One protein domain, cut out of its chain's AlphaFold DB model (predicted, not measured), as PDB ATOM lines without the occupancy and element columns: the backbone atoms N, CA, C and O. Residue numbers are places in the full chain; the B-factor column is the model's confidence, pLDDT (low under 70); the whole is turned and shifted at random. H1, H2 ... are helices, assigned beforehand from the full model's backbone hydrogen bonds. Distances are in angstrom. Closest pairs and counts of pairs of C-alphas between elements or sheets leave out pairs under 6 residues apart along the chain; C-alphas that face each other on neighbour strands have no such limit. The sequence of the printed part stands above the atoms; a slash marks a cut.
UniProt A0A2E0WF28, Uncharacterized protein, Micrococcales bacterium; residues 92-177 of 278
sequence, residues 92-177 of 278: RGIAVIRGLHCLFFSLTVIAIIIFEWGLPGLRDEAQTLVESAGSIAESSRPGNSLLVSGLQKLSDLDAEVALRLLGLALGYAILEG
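AT A GLANCE: This is residues 92 to 177 of the 278 residues of an uncharacterized protein of Micrococcales bacterium (UniProt A0A2E0WF28). Two long helices, H1 and H4, lie side by side and run opposite ways as a two-helix arm, and beyond one end of this arm the chain makes an open loop of two shorter helices, H2 leading away and H3 folding back. The loop is loosely formed, for H2 and H3 touch no helix. The printed part has 86 residues with four named helices, H1 H2 H3 H4 along the chain, and no named strand; the class is all helix. The whole is loose, with a radius of gyration of the C-alphas of 16.7 A, and elongated, spanning 52 by 28 by 17 A.

HOW THE PARTS SIT: Start at H1, residues 92 to 117, and look across to H4, residues 159 to 177: they touch, and their closest C-alphas, those of Cys 102 and Ala 173, are 4.6 A apart. Their lines stand at a shallow tilt of 25 degrees, opposite ways. Go on to H2, residues 121 to 136, and H3, residues 143 to 155, which are near each other; their closest C-alphas are 8.1 A apart, only just beyond 8 A. H1 and H3 are apart, as are H2 and H4. In H1 and H4 every O i to N i+4 pair is within hydrogen-bond range; in H2 it is 11 of 12 and in H3 8 of 9.

IN THESE COORDINATES: Find C-alpha 92 at (-27.286, -1.890, 7.601); from there H1 runs 36.4 A to C-alpha 117. H2 measures 22.5 A from first to last C-alpha and H3 18.9 A. H4 runs 26.4 A and ends at C-alpha 177, at (-14.764, 0.861, 11.385).

THE WHOLE: The C-alphas of Arg 92 and Ser 135 are the two farthest apart, 52.8 A. The printed part has no cut and no long link; residues 117 to 122 and 138 to 143 stand free. Residues 117 to 159 have pLDDT under 70.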
ATOM      1  N   ARG A  92     -27.923  -0.821   6.813       89.81
ATOM      2  CA  ARG A  92     -27.286  -1.890   7.601       89.81
ATOM      3  C   ARG A  92     -26.491  -2.866   6.736       89.81
ATOM      4  O   ARG A  92     -25.423  -3.292   7.158       89.81
ATOM      5  N   GLY A  93     -26.957  -3.187   5.532       90.19
ATOM      6  CA  GLY A  93     -26.204  -3.998   4.572       90.19
ATOM      7  C   GLY A  93     -24.881  -3.342   4.168       90.19
ATOM      8  O   GLY A  93     -23.838  -3.993   4.198       90.19
ATOM      9  N   ILE A  94     -24.899  -2.036   3.881       88.94
ATOM     10  CA  ILE A  94     -23.682  -1.254   3.609       88.94
ATOM     11  C   ILE A  94     -22.761  -1.273   4.835       88.94
ATOM     12  O   ILE A  94     -21.567  -1.527   4.692       88.94
ATOM     13  N   ALA A  95     -23.309  -1.082   6.040       92.38
ATOM     14  CA  ALA A  95     -22.542  -1.151   7.284       92.38
ATOM     15  C   ALA A  95     -21.837  -2.508   7.467       92.38
ATOM     16  O   ALA A  95     -20.687  -2.543   7.893       92.38
ATOM     17  N   VAL A  96     -22.492  -3.619   7.110       92.69
ATOM     18  CA  VAL A  96     -21.891  -4.964   7.161       92.69
ATOM     19  C   VAL A  96     -20.740  -5.094   6.166       92.69
ATOM     20  O   VAL A  96     -19.674  -5.572   6.541       92.69
ATOM     21  N   ILE A  97     -20.917  -4.638   4.922       90.25
ATOM     22  CA  ILE A  97     -19.856  -4.672   3.899       90.25
ATOM     23  C   ILE A  97     -18.633  -3.867   4.367       90.25
ATOM     24  O   ILE A  97     -17.508  -4.362   4.315       90.25
ATOM     25  N   ARG A  98     -18.862  -2.662   4.898       90.75
ATOM     26  CA  ARG A  98     -17.822  -1.803   5.486       90.75
ATOM     27  C   ARG A  98     -17.144  -2.470   6.687       90.75
ATOM     28  O   ARG A  98     -15.921  -2.485   6.786       90.75
ATOM     29  N   GLY A  99     -17.918  -3.128   7.549       91.12
ATOM     30  CA  GLY A  99     -17.395  -3.917   8.667       91.12
ATOM     31  C   GLY A  99     -16.495  -5.075   8.221       91.12
ATOM     32  O   GLY A  99     -15.450  -5.305   8.826       91.12
ATOM     33  N   LEU A 100     -16.847  -5.769   7.134       91.25
ATOM     34  CA  LEU A 100     -16.008  -6.819   6.545       91.25
ATOM     35  C   LEU A 100     -14.700  -6.256   5.973       91.25
ATOM     36  O   LEU A 100     -13.649  -6.869   6.153       91.25
ATOM     37  N   HIS A 101     -14.736  -5.082   5.338       87.62
ATOM     38  CA  HIS A 101     -13.523  -4.389   4.896       87.62
ATOM     39  C   HIS A 101     -12.640  -3.994   6.085       87.62
ATOM     40  O   HIS A 101     -11.452  -4.311   6.092       87.62
ATOM     41  N   CYS A 102     -13.213  -3.381   7.125       92.44
ATOM     42  CA  CYS A 102     -12.504  -3.062   8.367       92.44
ATOM     43  C   CYS A 102     -11.817  -4.301   8.958       92.44
ATOM     44  O   CYS A 102     -10.645  -4.241   9.334       92.44
ATOM     45  N   LEU A 103     -12.522  -5.435   9.006       93.00
ATOM     46  CA  LEU A 103     -11.960  -6.702   9.465       93.00
ATOM     47  C   LEU A 103     -10.782  -7.142   8.584       93.00
ATOM     48  O   LEU A 103      -9.721  -7.464   9.111       93.00
ATOM     49  N   PHE A 104     -10.934  -7.108   7.259       90.62
ATOM     50  CA  PHE A 104      -9.877  -7.479   6.314       90.62
ATOM     51  C   PHE A 104      -8.602  -6.631   6.482       90.62
ATOM     52  O   PHE A 104      -7.499  -7.178   6.582       90.62
ATOM     53  N   PHE A 105      -8.734  -5.304   6.570       88.56
ATOM     54  CA  PHE A 105      -7.587  -4.414   6.788       88.56
ATOM     55  C   PHE A 105      -6.961  -4.612   8.169       88.56
ATOM     56  O   PHE A 105      -5.739  -4.644   8.279       88.56
ATOM     57  N   SER A 106      -7.774  -4.836   9.205       88.81
ATOM     58  CA  SER A 106      -7.268  -5.124  10.555       88.81
ATOM     59  C   SER A 106      -6.464  -6.425  10.594       88.81
ATOM     60  O   SER A 106      -5.386  -6.463  11.178       88.81
ATOM     61  N   LEU A 107      -6.939  -7.480   9.923       89.06
ATOM     62  CA  LEU A 107      -6.200  -8.738   9.790       89.06
ATOM     63  C   LEU A 107      -4.888  -8.551   9.021       89.06
ATOM     64  O   LEU A 107      -3.876  -9.138   9.393       89.06
ATOM     65  N   THR A 108      -4.887  -7.703   7.991       85.19
ATOM     66  CA  THR A 108      -3.674  -7.365   7.232       85.19
ATOM     67  C   THR A 108      -2.649  -6.645   8.115       85.19
ATOM     68  O   THR A 108      -1.478  -7.013   8.117       85.19
ATOM     69  N   VAL A 109      -3.088  -5.673   8.922       87.81
ATOM     70  CA  VAL A 109      -2.253  -4.979   9.921       87.81
ATOM     71  C   VAL A 109      -1.658  -5.969  10.922       87.81
ATOM     72  O   VAL A 109      -0.454  -5.950  11.164       87.81
ATOM     73  N   ILE A 110      -2.480  -6.872  11.467       86.06
ATOM     74  CA  ILE A 110      -2.026  -7.908  12.404       86.06
ATOM     75  C   ILE A 110      -0.986  -8.820  11.742       86.06
ATOM     76  O   ILE A 110       0.037  -9.114  12.356       86.06
ATOM     77  N   ALA A 111      -1.204  -9.234  10.492       83.00
ATOM     78  CA  ALA A 111      -0.257 -10.065   9.755       83.00
ATOM     79  C   ALA A 111       1.099  -9.364   9.556       83.00
ATOM     80  O   ALA A 111       2.135  -9.994   9.766       83.00
ATOM     81  N   ILE A 112       1.101  -8.067   9.219       80.94
ATOM     82  CA  ILE A 112       2.330  -7.266   9.089       80.94
ATOM     83  C   ILE A 112       3.054  -7.177  10.439       80.94
ATOM     84  O   ILE A 112       4.246  -7.459  10.496       80.94
ATOM     85  N   ILE A 113       2.347  -6.873  11.533       80.62
ATOM     86  CA  ILE A 113       2.948  -6.775  12.876       80.62
ATOM     87  C   ILE A 113       3.543  -8.116  13.319       80.62
ATOM     88  O   ILE A 113       4.658  -8.153  13.830       80.62
ATOM     89  N   ILE A 114       2.830  -9.229  13.120       78.69
ATOM     90  CA  ILE A 114       3.348 -10.566  13.449       78.69
ATOM     91  C   ILE A 114       4.617 -10.862  12.639       78.69
ATOM     92  O   ILE A 114       5.567 -11.423  13.179       78.69
ATOM     93  N   PHE A 115       4.658 -10.472  11.366       71.19
ATOM     94  CA  PHE A 115       5.814 -10.705  10.505       71.19
ATOM     95  C   PHE A 115       7.013  -9.803  10.847       71.19
ATOM     96  O   PHE A 115       8.150 -10.271  10.835       71.19
ATOM     97  N   GLU A 116       6.777  -8.533  11.183       70.06
ATOM     98  CA  GLU A 116       7.833  -7.572  11.526       70.06
ATOM     99  C   GLU A 116       8.349  -7.721  12.961       70.06
ATOM    100  O   GLU A 116       9.555  -7.648  13.191       70.06
ATOM    101  N   TRP A 117       7.456  -7.895  13.939       65.06
ATOM    102  CA  TRP A 117       7.796  -7.884  15.370       65.06
ATOM    103  C   TRP A 117       7.797  -9.272  16.000       65.06
ATOM    104  O   TRP A 117       8.432  -9.478  17.031       65.06
ATOM    105  N   GLY A 118       7.092 -10.231  15.404       52.00
ATOM    106  CA  GLY A 118       6.987 -11.576  15.951       52.00
ATOM    107  C   GLY A 118       8.203 -12.454  15.678       52.00
ATOM    108  O   GLY A 118       8.342 -13.456  16.370       52.00
ATOM    109  N   LEU A 119       9.063 -12.141  14.694       54.03
ATOM    110  CA  LEU A 119       9.995 -13.134  14.140       54.03
ATOM    111  C   LEU A 119      11.400 -12.627  13.766       54.03
ATOM    112  O   LEU A 119      11.795 -12.701  12.601       54.03
ATOM    113  N   PRO A 120      12.240 -12.260  14.750       51.78
ATOM    114  CA  PRO A 120      13.685 -12.407  14.585       51.78
ATOM    115  C   PRO A 120      14.077 -13.889  14.395       51.78
ATOM    116  O   PRO A 120      15.018 -14.177  13.674       51.78
ATOM    117  N   GLY A 121      13.329 -14.833  14.993       48.44
ATOM    118  CA  GLY A 121      13.640 -16.272  14.970       48.44
ATOM    119  C   GLY A 121      13.210 -17.034  13.708       48.44
ATOM    120  O   GLY A 121      13.967 -17.867  13.223       48.44
ATOM    121  N   LEU A 122      12.041 -16.737  13.113       50.59
ATOM    122  CA  LEU A 122      11.619 -17.418  11.872       50.59
ATOM    123  C   LEU A 122      12.318 -16.881  10.620       50.59
ATOM    124  O   LEU A 122      12.184 -17.509   9.581       50.59
ATOM    125  N   ARG A 123      13.055 -15.761  10.659       51.88
ATOM    126  CA  ARG A 123      13.893 -15.366   9.509       51.88
ATOM    127  C   ARG A 123      15.056 -16.344   9.321       51.88
ATOM    128  O   ARG A 123      15.268 -16.798   8.200       51.88
ATOM    129  N   ASP A 124      15.706 -16.745  10.413       53.75
ATOM    130  CA  ASP A 124      16.786 -17.742  10.395       53.75
ATOM    131  C   ASP A 124      16.244 -19.162  10.119       53.75
ATOM    132  O   ASP A 124      16.814 -19.924   9.334       53.75
ATOM    133  N   GLU A 125      15.085 -19.514  10.689       54.81
ATOM    134  CA  GLU A 125      14.437 -20.813  10.438       54.81
ATOM    135  C   GLU A 125      13.815 -20.909   9.032       54.81
ATOM    136  O   GLU A 125      13.847 -21.966   8.405       54.81
ATOM    137  N   ALA A 126      13.297 -19.809   8.474       52.47
ATOM    138  CA  ALA A 126      12.804 -19.780   7.098       52.47
ATOM    139  C   ALA A 126      13.947 -19.816   6.080       52.47
ATOM    140  O   ALA A 126      13.780 -20.445   5.044       52.47
ATOM    141  N   GLN A 127      15.106 -19.204   6.351       56.91
ATOM    142  CA  GLN A 127      16.268 -19.316   5.458       56.91
ATOM    143  C   GLN A 127      16.804 -20.752   5.407       56.91
ATOM    144  O   GLN A 127      17.003 -21.288   4.317       56.91
ATOM    145  N   THR A 128      16.910 -21.428   6.553       57.84
ATOM    146  CA  THR A 128      17.332 -22.842   6.614       57.84
ATOM    147  C   THR A 128      16.291 -23.803   6.022       57.84
ATOM    148  O   THR A 128      16.640 -24.789   5.361       57.84
ATOM    149  N   LEU A 129      14.996 -23.504   6.173       53.62
ATOM    150  CA  LEU A 129      13.918 -24.250   5.519       53.62
ATOM    151  C   LEU A 129      13.809 -23.964   4.018       53.62
ATOM    152  O   LEU A 129      13.433 -24.863   3.281       53.62
ATOM    153  N   VAL A 130      14.150 -22.769   3.533       58.34
ATOM    154  CA  VAL A 130      14.167 -22.437   2.095       58.34
ATOM    155  C   VAL A 130      15.387 -23.041   1.400       58.34
ATOM    156  O   VAL A 130      15.246 -23.540   0.286       58.34
ATOM    157  N   GLU A 131      16.552 -23.088   2.047       58.12
ATOM    158  CA  GLU A 131      17.730 -23.797   1.524       58.12
ATOM    159  C   GLU A 131      17.499 -25.314   1.451       58.12
ATOM    160  O   GLU A 131      17.795 -25.945   0.433       58.12
ATOM    161  N   SER A 132      16.885 -25.906   2.481       55.88
ATOM    162  CA  SER A 132      16.531 -27.333   2.465       55.88
ATOM    163  C   SER A 132      15.335 -27.632   1.551       55.88
ATOM    164  O   SER A 132      15.352 -28.624   0.823       55.88
ATOM    165  N   ALA A 133      14.333 -26.753   1.474       49.50
ATOM    166  CA  ALA A 133      13.215 -26.889   0.542       49.50
ATOM    167  C   ALA A 133      13.615 -26.629  -0.913       49.50
ATOM    168  O   ALA A 133      13.004 -27.225  -1.792       49.50
ATOM    169  N   GLY A 134      14.646 -25.827  -1.196       51.22
ATOM    170  CA  GLY A 134      15.218 -25.681  -2.538       51.22
ATOM    171  C   GLY A 134      15.722 -27.013  -3.098       51.22
ATOM    172  O   GLY A 134      15.513 -27.299  -4.273       51.22
ATOM    173  N   SER A 135      16.266 -27.881  -2.236       52.28
ATOM    174  CA  SER A 135      16.684 -29.240  -2.614       52.28
ATOM    175  C   SER A 135      15.522 -30.239  -2.766       52.28
ATOM    176  O   SER A 135      15.666 -31.265  -3.423       52.28
ATOM    177  N   ILE A 136      14.348 -29.939  -2.191       49.09
ATOM    178  CA  ILE A 136      13.148 -30.801  -2.220       49.09
ATOM    179  C   ILE A 136      12.135 -30.329  -3.287       49.09
ATOM    180  O   ILE A 136      11.386 -31.140  -3.838       49.09
ATOM    181  N   ALA A 137      12.123 -29.039  -3.636       44.44
ATOM    182  CA  ALA A 137      11.209 -28.415  -4.597       44.44
ATOM    183  C   ALA A 137      11.449 -28.849  -6.050       44.44
ATOM    184  O   ALA A 137      10.542 -28.740  -6.874       44.44
ATOM    185  N   GLU A 138      12.612 -29.425  -6.352       48.62
ATOM    186  CA  GLU A 138      12.871 -30.084  -7.636       48.62
ATOM    187  C   GLU A 138      12.020 -31.364  -7.809       48.62
ATOM    188  O   GLU A 138      11.885 -31.882  -8.916       48.62
ATOM    189  N   SER A 139      11.366 -31.842  -6.736       51.44
ATOM    190  CA  SER A 139      10.637 -33.116  -6.715       51.44
ATOM    191  C   SER A 139       9.120 -33.065  -6.431       51.44
ATOM    192  O   SER A 139       8.495 -34.125  -6.502       51.44
ATOM    193  N   SER A 140       8.454 -31.919  -6.155       42.31
ATOM    194  CA  SER A 140       6.974 -31.922  -5.968       42.31
ATOM    195  C   SER A 140       6.186 -30.591  -6.069       42.31
ATOM    196  O   SER A 140       6.442 -29.638  -5.346       42.31
ATOM    197  N   ARG A 141       5.111 -30.652  -6.888       53.88
ATOM    198  CA  ARG A 141       3.845 -29.867  -7.030       53.88
ATOM    199  C   ARG A 141       3.842 -28.306  -7.031       53.88
ATOM    200  O   ARG A 141       4.361 -27.668  -6.123       53.88
ATOM    201  N   PRO A 142       3.059 -27.670  -7.940       51.62
ATOM    202  CA  PRO A 142       3.031 -26.210  -8.177       51.62
ATOM    203  C   PRO A 142       2.393 -25.332  -7.077       51.62
ATOM    204  O   PRO A 142       2.383 -24.113  -7.208       51.62
ATOM    205  N   GLY A 143       1.841 -25.906  -6.001       50.62
ATOM    206  CA  GLY A 143       1.220 -25.133  -4.909       50.62
ATOM    207  C   GLY A 143       2.232 -24.502  -3.945       50.62
ATOM    208  O   GLY A 143       1.995 -23.418  -3.414       50.62
ATOM    209  N   ASN A 144       3.389 -25.141  -3.767       52.41
ATOM    210  CA  ASN A 144       4.415 -24.673  -2.835       52.41
ATOM    211  C   ASN A 144       5.258 -23.541  -3.431       52.41
ATOM    212  O   ASN A 144       5.727 -22.684  -2.692       52.41
ATOM    213  N   SER A 145       5.381 -23.463  -4.760       52.12
ATOM    214  CA  SER A 145       6.094 -22.363  -5.419       52.12
ATOM    215  C   SER A 145       5.365 -21.022  -5.283       52.12
ATOM    216  O   SER A 145       6.023 -19.993  -5.196       52.12
ATOM    217  N   LEU A 146       4.028 -21.010  -5.194       54.34
ATOM    218  CA  LEU A 146       3.226 -19.798  -4.959       54.34
ATOM    219  C   LEU A 146       3.340 -19.290  -3.517       54.34
ATOM    220  O   LEU A 146       3.433 -18.082  -3.307       54.34
ATOM    221  N   LEU A 147       3.380 -20.200  -2.539       54.56
ATOM    222  CA  LEU A 147       3.619 -19.860  -1.134       54.56
ATOM    223  C   LEU A 147       5.049 -19.354  -0.923       54.56
ATOM    224  O   LEU A 147       5.227 -18.309  -0.310       54.56
ATOM    225  N   VAL A 148       6.050 -20.023  -1.506       57.50
ATOM    226  CA  VAL A 148       7.458 -19.591  -1.450       57.50
ATOM    227  C   VAL A 148       7.663 -18.265  -2.191       57.50
ATOM    228  O   VAL A 148       8.307 -17.371  -1.654       57.50
ATOM    229  N   SER A 149       7.044 -18.076  -3.364       56.97
ATOM    230  CA  SER A 149       7.097 -16.797  -4.091       56.97
ATOM    231  C   SER A 149       6.393 -15.673  -3.332       56.97
ATOM    232  O   SER A 149       6.856 -14.537  -3.359       56.97
ATOM    233  N   GLY A 150       5.275 -15.965  -2.657       56.50
ATOM    234  CA  GLY A 150       4.571 -15.008  -1.803       56.50
ATOM    235  C   GLY A 150       5.396 -14.612  -0.579       56.50
ATOM    236  O   GLY A 150       5.474 -13.430  -0.260       56.50
ATOM    237  N   LEU A 151       6.075 -15.578   0.046       54.88
ATOM    238  CA  LEU A 151       6.991 -15.348   1.164       54.88
ATOM    239  C   LEU A 151       8.239 -14.551   0.753       54.88
ATOM    240  O   LEU A 151       8.589 -13.606   1.451       54.88
ATOM    241  N   GLN A 152       8.869 -14.859  -0.386       55.09
ATOM    242  CA  GLN A 152      10.011 -14.087  -0.904       55.09
ATOM    243  C   GLN A 152       9.626 -12.643  -1.238       55.09
ATOM    244  O   GLN A 152      10.351 -11.711  -0.908       55.09
ATOM    245  N   LYS A 153       8.445 -12.424  -1.829       55.69
ATOM    246  CA  LYS A 153       7.972 -11.069  -2.159       55.69
ATOM    247  C   LYS A 153       7.630 -10.230  -0.928       55.69
ATOM    248  O   LYS A 153       7.598  -9.008  -1.022       55.69
ATOM    249  N   LEU A 154       7.358 -10.887   0.199       51.09
ATOM    250  CA  LEU A 154       7.167 -10.248   1.498       51.09
ATOM    251  C   LEU A 154       8.493 -10.055   2.255       51.09
ATOM    252  O   LEU A 154       8.576  -9.134   3.061       51.09
ATOM    253  N   SER A 155       9.529 -10.869   2.000       51.72
ATOM    254  CA  SER A 155      10.844 -10.711   2.642       51.72
ATOM    255  C   SER A 155      11.689  -9.584   2.041       51.72
ATOM    256  O   SER A 155      12.532  -9.042   2.744       51.72
ATOM    257  N   ASP A 156      11.440  -9.222   0.781       57.44
ATOM    258  CA  ASP A 156      12.066  -8.082   0.083       57.44
ATOM    259  C   ASP A 156      11.363  -6.735   0.349       57.44
ATOM    260  O   ASP A 156      11.698  -5.718  -0.258       57.44
ATOM    261  N   LEU A 157      10.360  -6.695   1.234       55.53
ATOM    262  CA  LEU A 157       9.731  -5.432   1.616       55.53
ATOM    263  C   LEU A 157      10.667  -4.648   2.538       55.53
ATOM    264  O   LEU A 157      10.857  -5.005   3.701       55.53
ATOM    265  N   ASP A 158      11.200  -3.541   2.018       66.44
ATOM    266  CA  ASP A 158      11.896  -2.528   2.809       66.44
ATOM    267  C   ASP A 158      11.060  -2.157   4.042       66.44
ATOM    268  O   ASP A 158       9.871  -1.835   3.928       66.44
ATOM    269  N   ALA A 159      11.687  -2.142   5.221       69.69
ATOM    270  CA  ALA A 159      11.026  -1.807   6.486       69.69
ATOM    271  C   ALA A 159      10.295  -0.447   6.429       69.69
ATOM    272  O   ALA A 159       9.261  -0.251   7.062       69.69
ATOM    273  N   GLU A 160      10.783   0.492   5.611       77.06
ATOM    274  CA  GLU A 160      10.132   1.786   5.386       77.06
ATOM    275  C   GLU A 160       8.845   1.680   4.545       77.06
ATOM    276  O   GLU A 160       7.885   2.428   4.750       77.06
ATOM    277  N   VAL A 161       8.793   0.764   3.575       78.56
ATOM    278  CA  VAL A 161       7.581   0.501   2.784       78.56
ATOM    279  C   VAL A 161       6.548  -0.213   3.646       78.56
ATOM    280  O   VAL A 161       5.377   0.172   3.635       78.56
ATOM    281  N   ALA A 162       6.974  -1.199   4.431       73.00
ATOM    282  CA  ALA A 162       6.097  -1.937   5.326       73.00
ATOM    283  C   ALA A 162       5.490  -1.032   6.415       73.00
ATOM    284  O   ALA A 162       4.268  -1.040   6.592       73.00
ATOM    285  N   LEU A 163       6.275  -0.125   7.013       80.31
ATOM    286  CA  LEU A 163       5.768   0.877   7.958       80.31
ATOM    287  C   LEU A 163       4.740   1.832   7.318       80.31
ATOM    288  O   LEU A 163       3.718   2.156   7.929       80.31
ATOM    289  N   ARG A 164       4.968   2.269   6.070       85.50
ATOM    290  CA  ARG A 164       4.006   3.111   5.332       85.50
ATOM    291  C   ARG A 164       2.703   2.371   5.034       85.50
ATOM    292  O   ARG A 164       1.626   2.938   5.218       85.50
ATOM    293  N   LEU A 165       2.791   1.115   4.596       81.56
ATOM    294  CA  LEU A 165       1.624   0.268   4.340       81.56
ATOM    295  C   LEU A 165       0.838  -0.010   5.624       81.56
ATOM    296  O   LEU A 165      -0.391   0.050   5.602       81.56
ATOM    297  N   LEU A 166       1.533  -0.241   6.739       84.38
ATOM    298  CA  LEU A 166       0.932  -0.417   8.057       84.38
ATOM    299  C   LEU A 166       0.129   0.821   8.469       84.38
ATOM    300  O   LEU A 166      -1.039   0.702   8.839       84.38
ATOM    301  N   GLY A 167       0.725   2.013   8.352       87.06
ATOM    302  CA  GLY A 167       0.052   3.274   8.663       87.06
ATOM    303  C   GLY A 167      -1.190   3.512   7.799       87.06
ATOM    304  O   GLY A 167      -2.244   3.880   8.319       87.06
ATOM    305  N   LEU A 168      -1.095   3.241   6.492       87.06
ATOM    306  CA  LEU A 168      -2.221   3.373   5.566       87.06
ATOM    307  C   LEU A 168      -3.347   2.382   5.895       87.06
ATOM    308  O   LEU A 168      -4.506   2.780   5.989       87.06
ATOM    309  N   ALA A 169      -3.011   1.105   6.093       86.44
ATOM    310  CA  ALA A 169      -3.982   0.058   6.396       86.44
ATOM    311  C   ALA A 169      -4.681   0.306   7.738       86.44
ATOM    312  O   ALA A 169      -5.895   0.134   7.834       86.44
ATOM    313  N   LEU A 170      -3.945   0.771   8.752       90.00
ATOM    314  CA  LEU A 170      -4.509   1.129  10.050       90.00
ATOM    315  C   LEU A 170      -5.444   2.339   9.946       90.00
ATOM    316  O   LEU A 170      -6.558   2.300  10.467       90.00
ATOM    317  N   GLY A 171      -5.023   3.399   9.247       90.19
ATOM    318  CA  GLY A 171      -5.862   4.578   9.025       90.19
ATOM    319  C   GLY A 171      -7.161   4.229   8.298       90.19
ATOM    320  O   GLY A 171      -8.239   4.663   8.702       90.19
ATOM    321  N   TYR A 172      -7.067   3.378   7.275       87.31
ATOM    322  CA  TYR A 172      -8.225   2.915   6.520       87.31
ATOM    323  C   TYR A 172      -9.141   2.011   7.360       87.31
ATOM    324  O   TYR A 172     -10.355   2.190   7.346       87.31
ATOM    325  N   ALA A 173      -8.580   1.098   8.162       90.06
ATOM    326  CA  ALA A 173      -9.354   0.259   9.077       90.06
ATOM    327  C   ALA A 173     -10.141   1.094  10.100       90.06
ATOM    328  O   ALA A 173     -11.318   0.829  10.333       90.06
ATOM    329  N   ILE A 174      -9.526   2.133  10.676       91.88
ATOM    330  CA  ILE A 174     -10.208   3.038  11.612       91.88
ATOM    331  C   ILE A 174     -11.347   3.780  10.910       91.88
ATOM    332  O   ILE A 174     -12.453   3.834  11.449       91.88
ATOM    333  N   LEU A 175     -11.101   4.325   9.716       89.25
ATOM    334  CA  LEU A 175     -12.116   5.034   8.935       89.25
ATOM    335  C   LEU A 175     -13.323   4.129   8.632       89.25
ATOM    336  O   LEU A 175     -14.456   4.480   8.954       89.25
ATOM    337  N   GLU A 176     -13.066   2.938   8.089       89.94
ATOM    338  CA  GLU A 176     -14.082   1.931   7.757       89.94
ATOM    339  C   GLU A 176     -14.847   1.449   8.996       89.94
ATOM    340  O   GLU A 176     -16.067   1.285   8.961       89.94
ATOM    341  N   GLY A 177     -14.151   1.252  10.118       89.69
ATOM    342  CA  GLY A 177     -14.764   0.861  11.385       89.69
ATOM    343  C   GLY A 177     -15.690   1.944  11.936       89.69
ATOM    344  O   GLY A 177     -16.810   1.649  12.359       89.69
TER     345      GLY A 177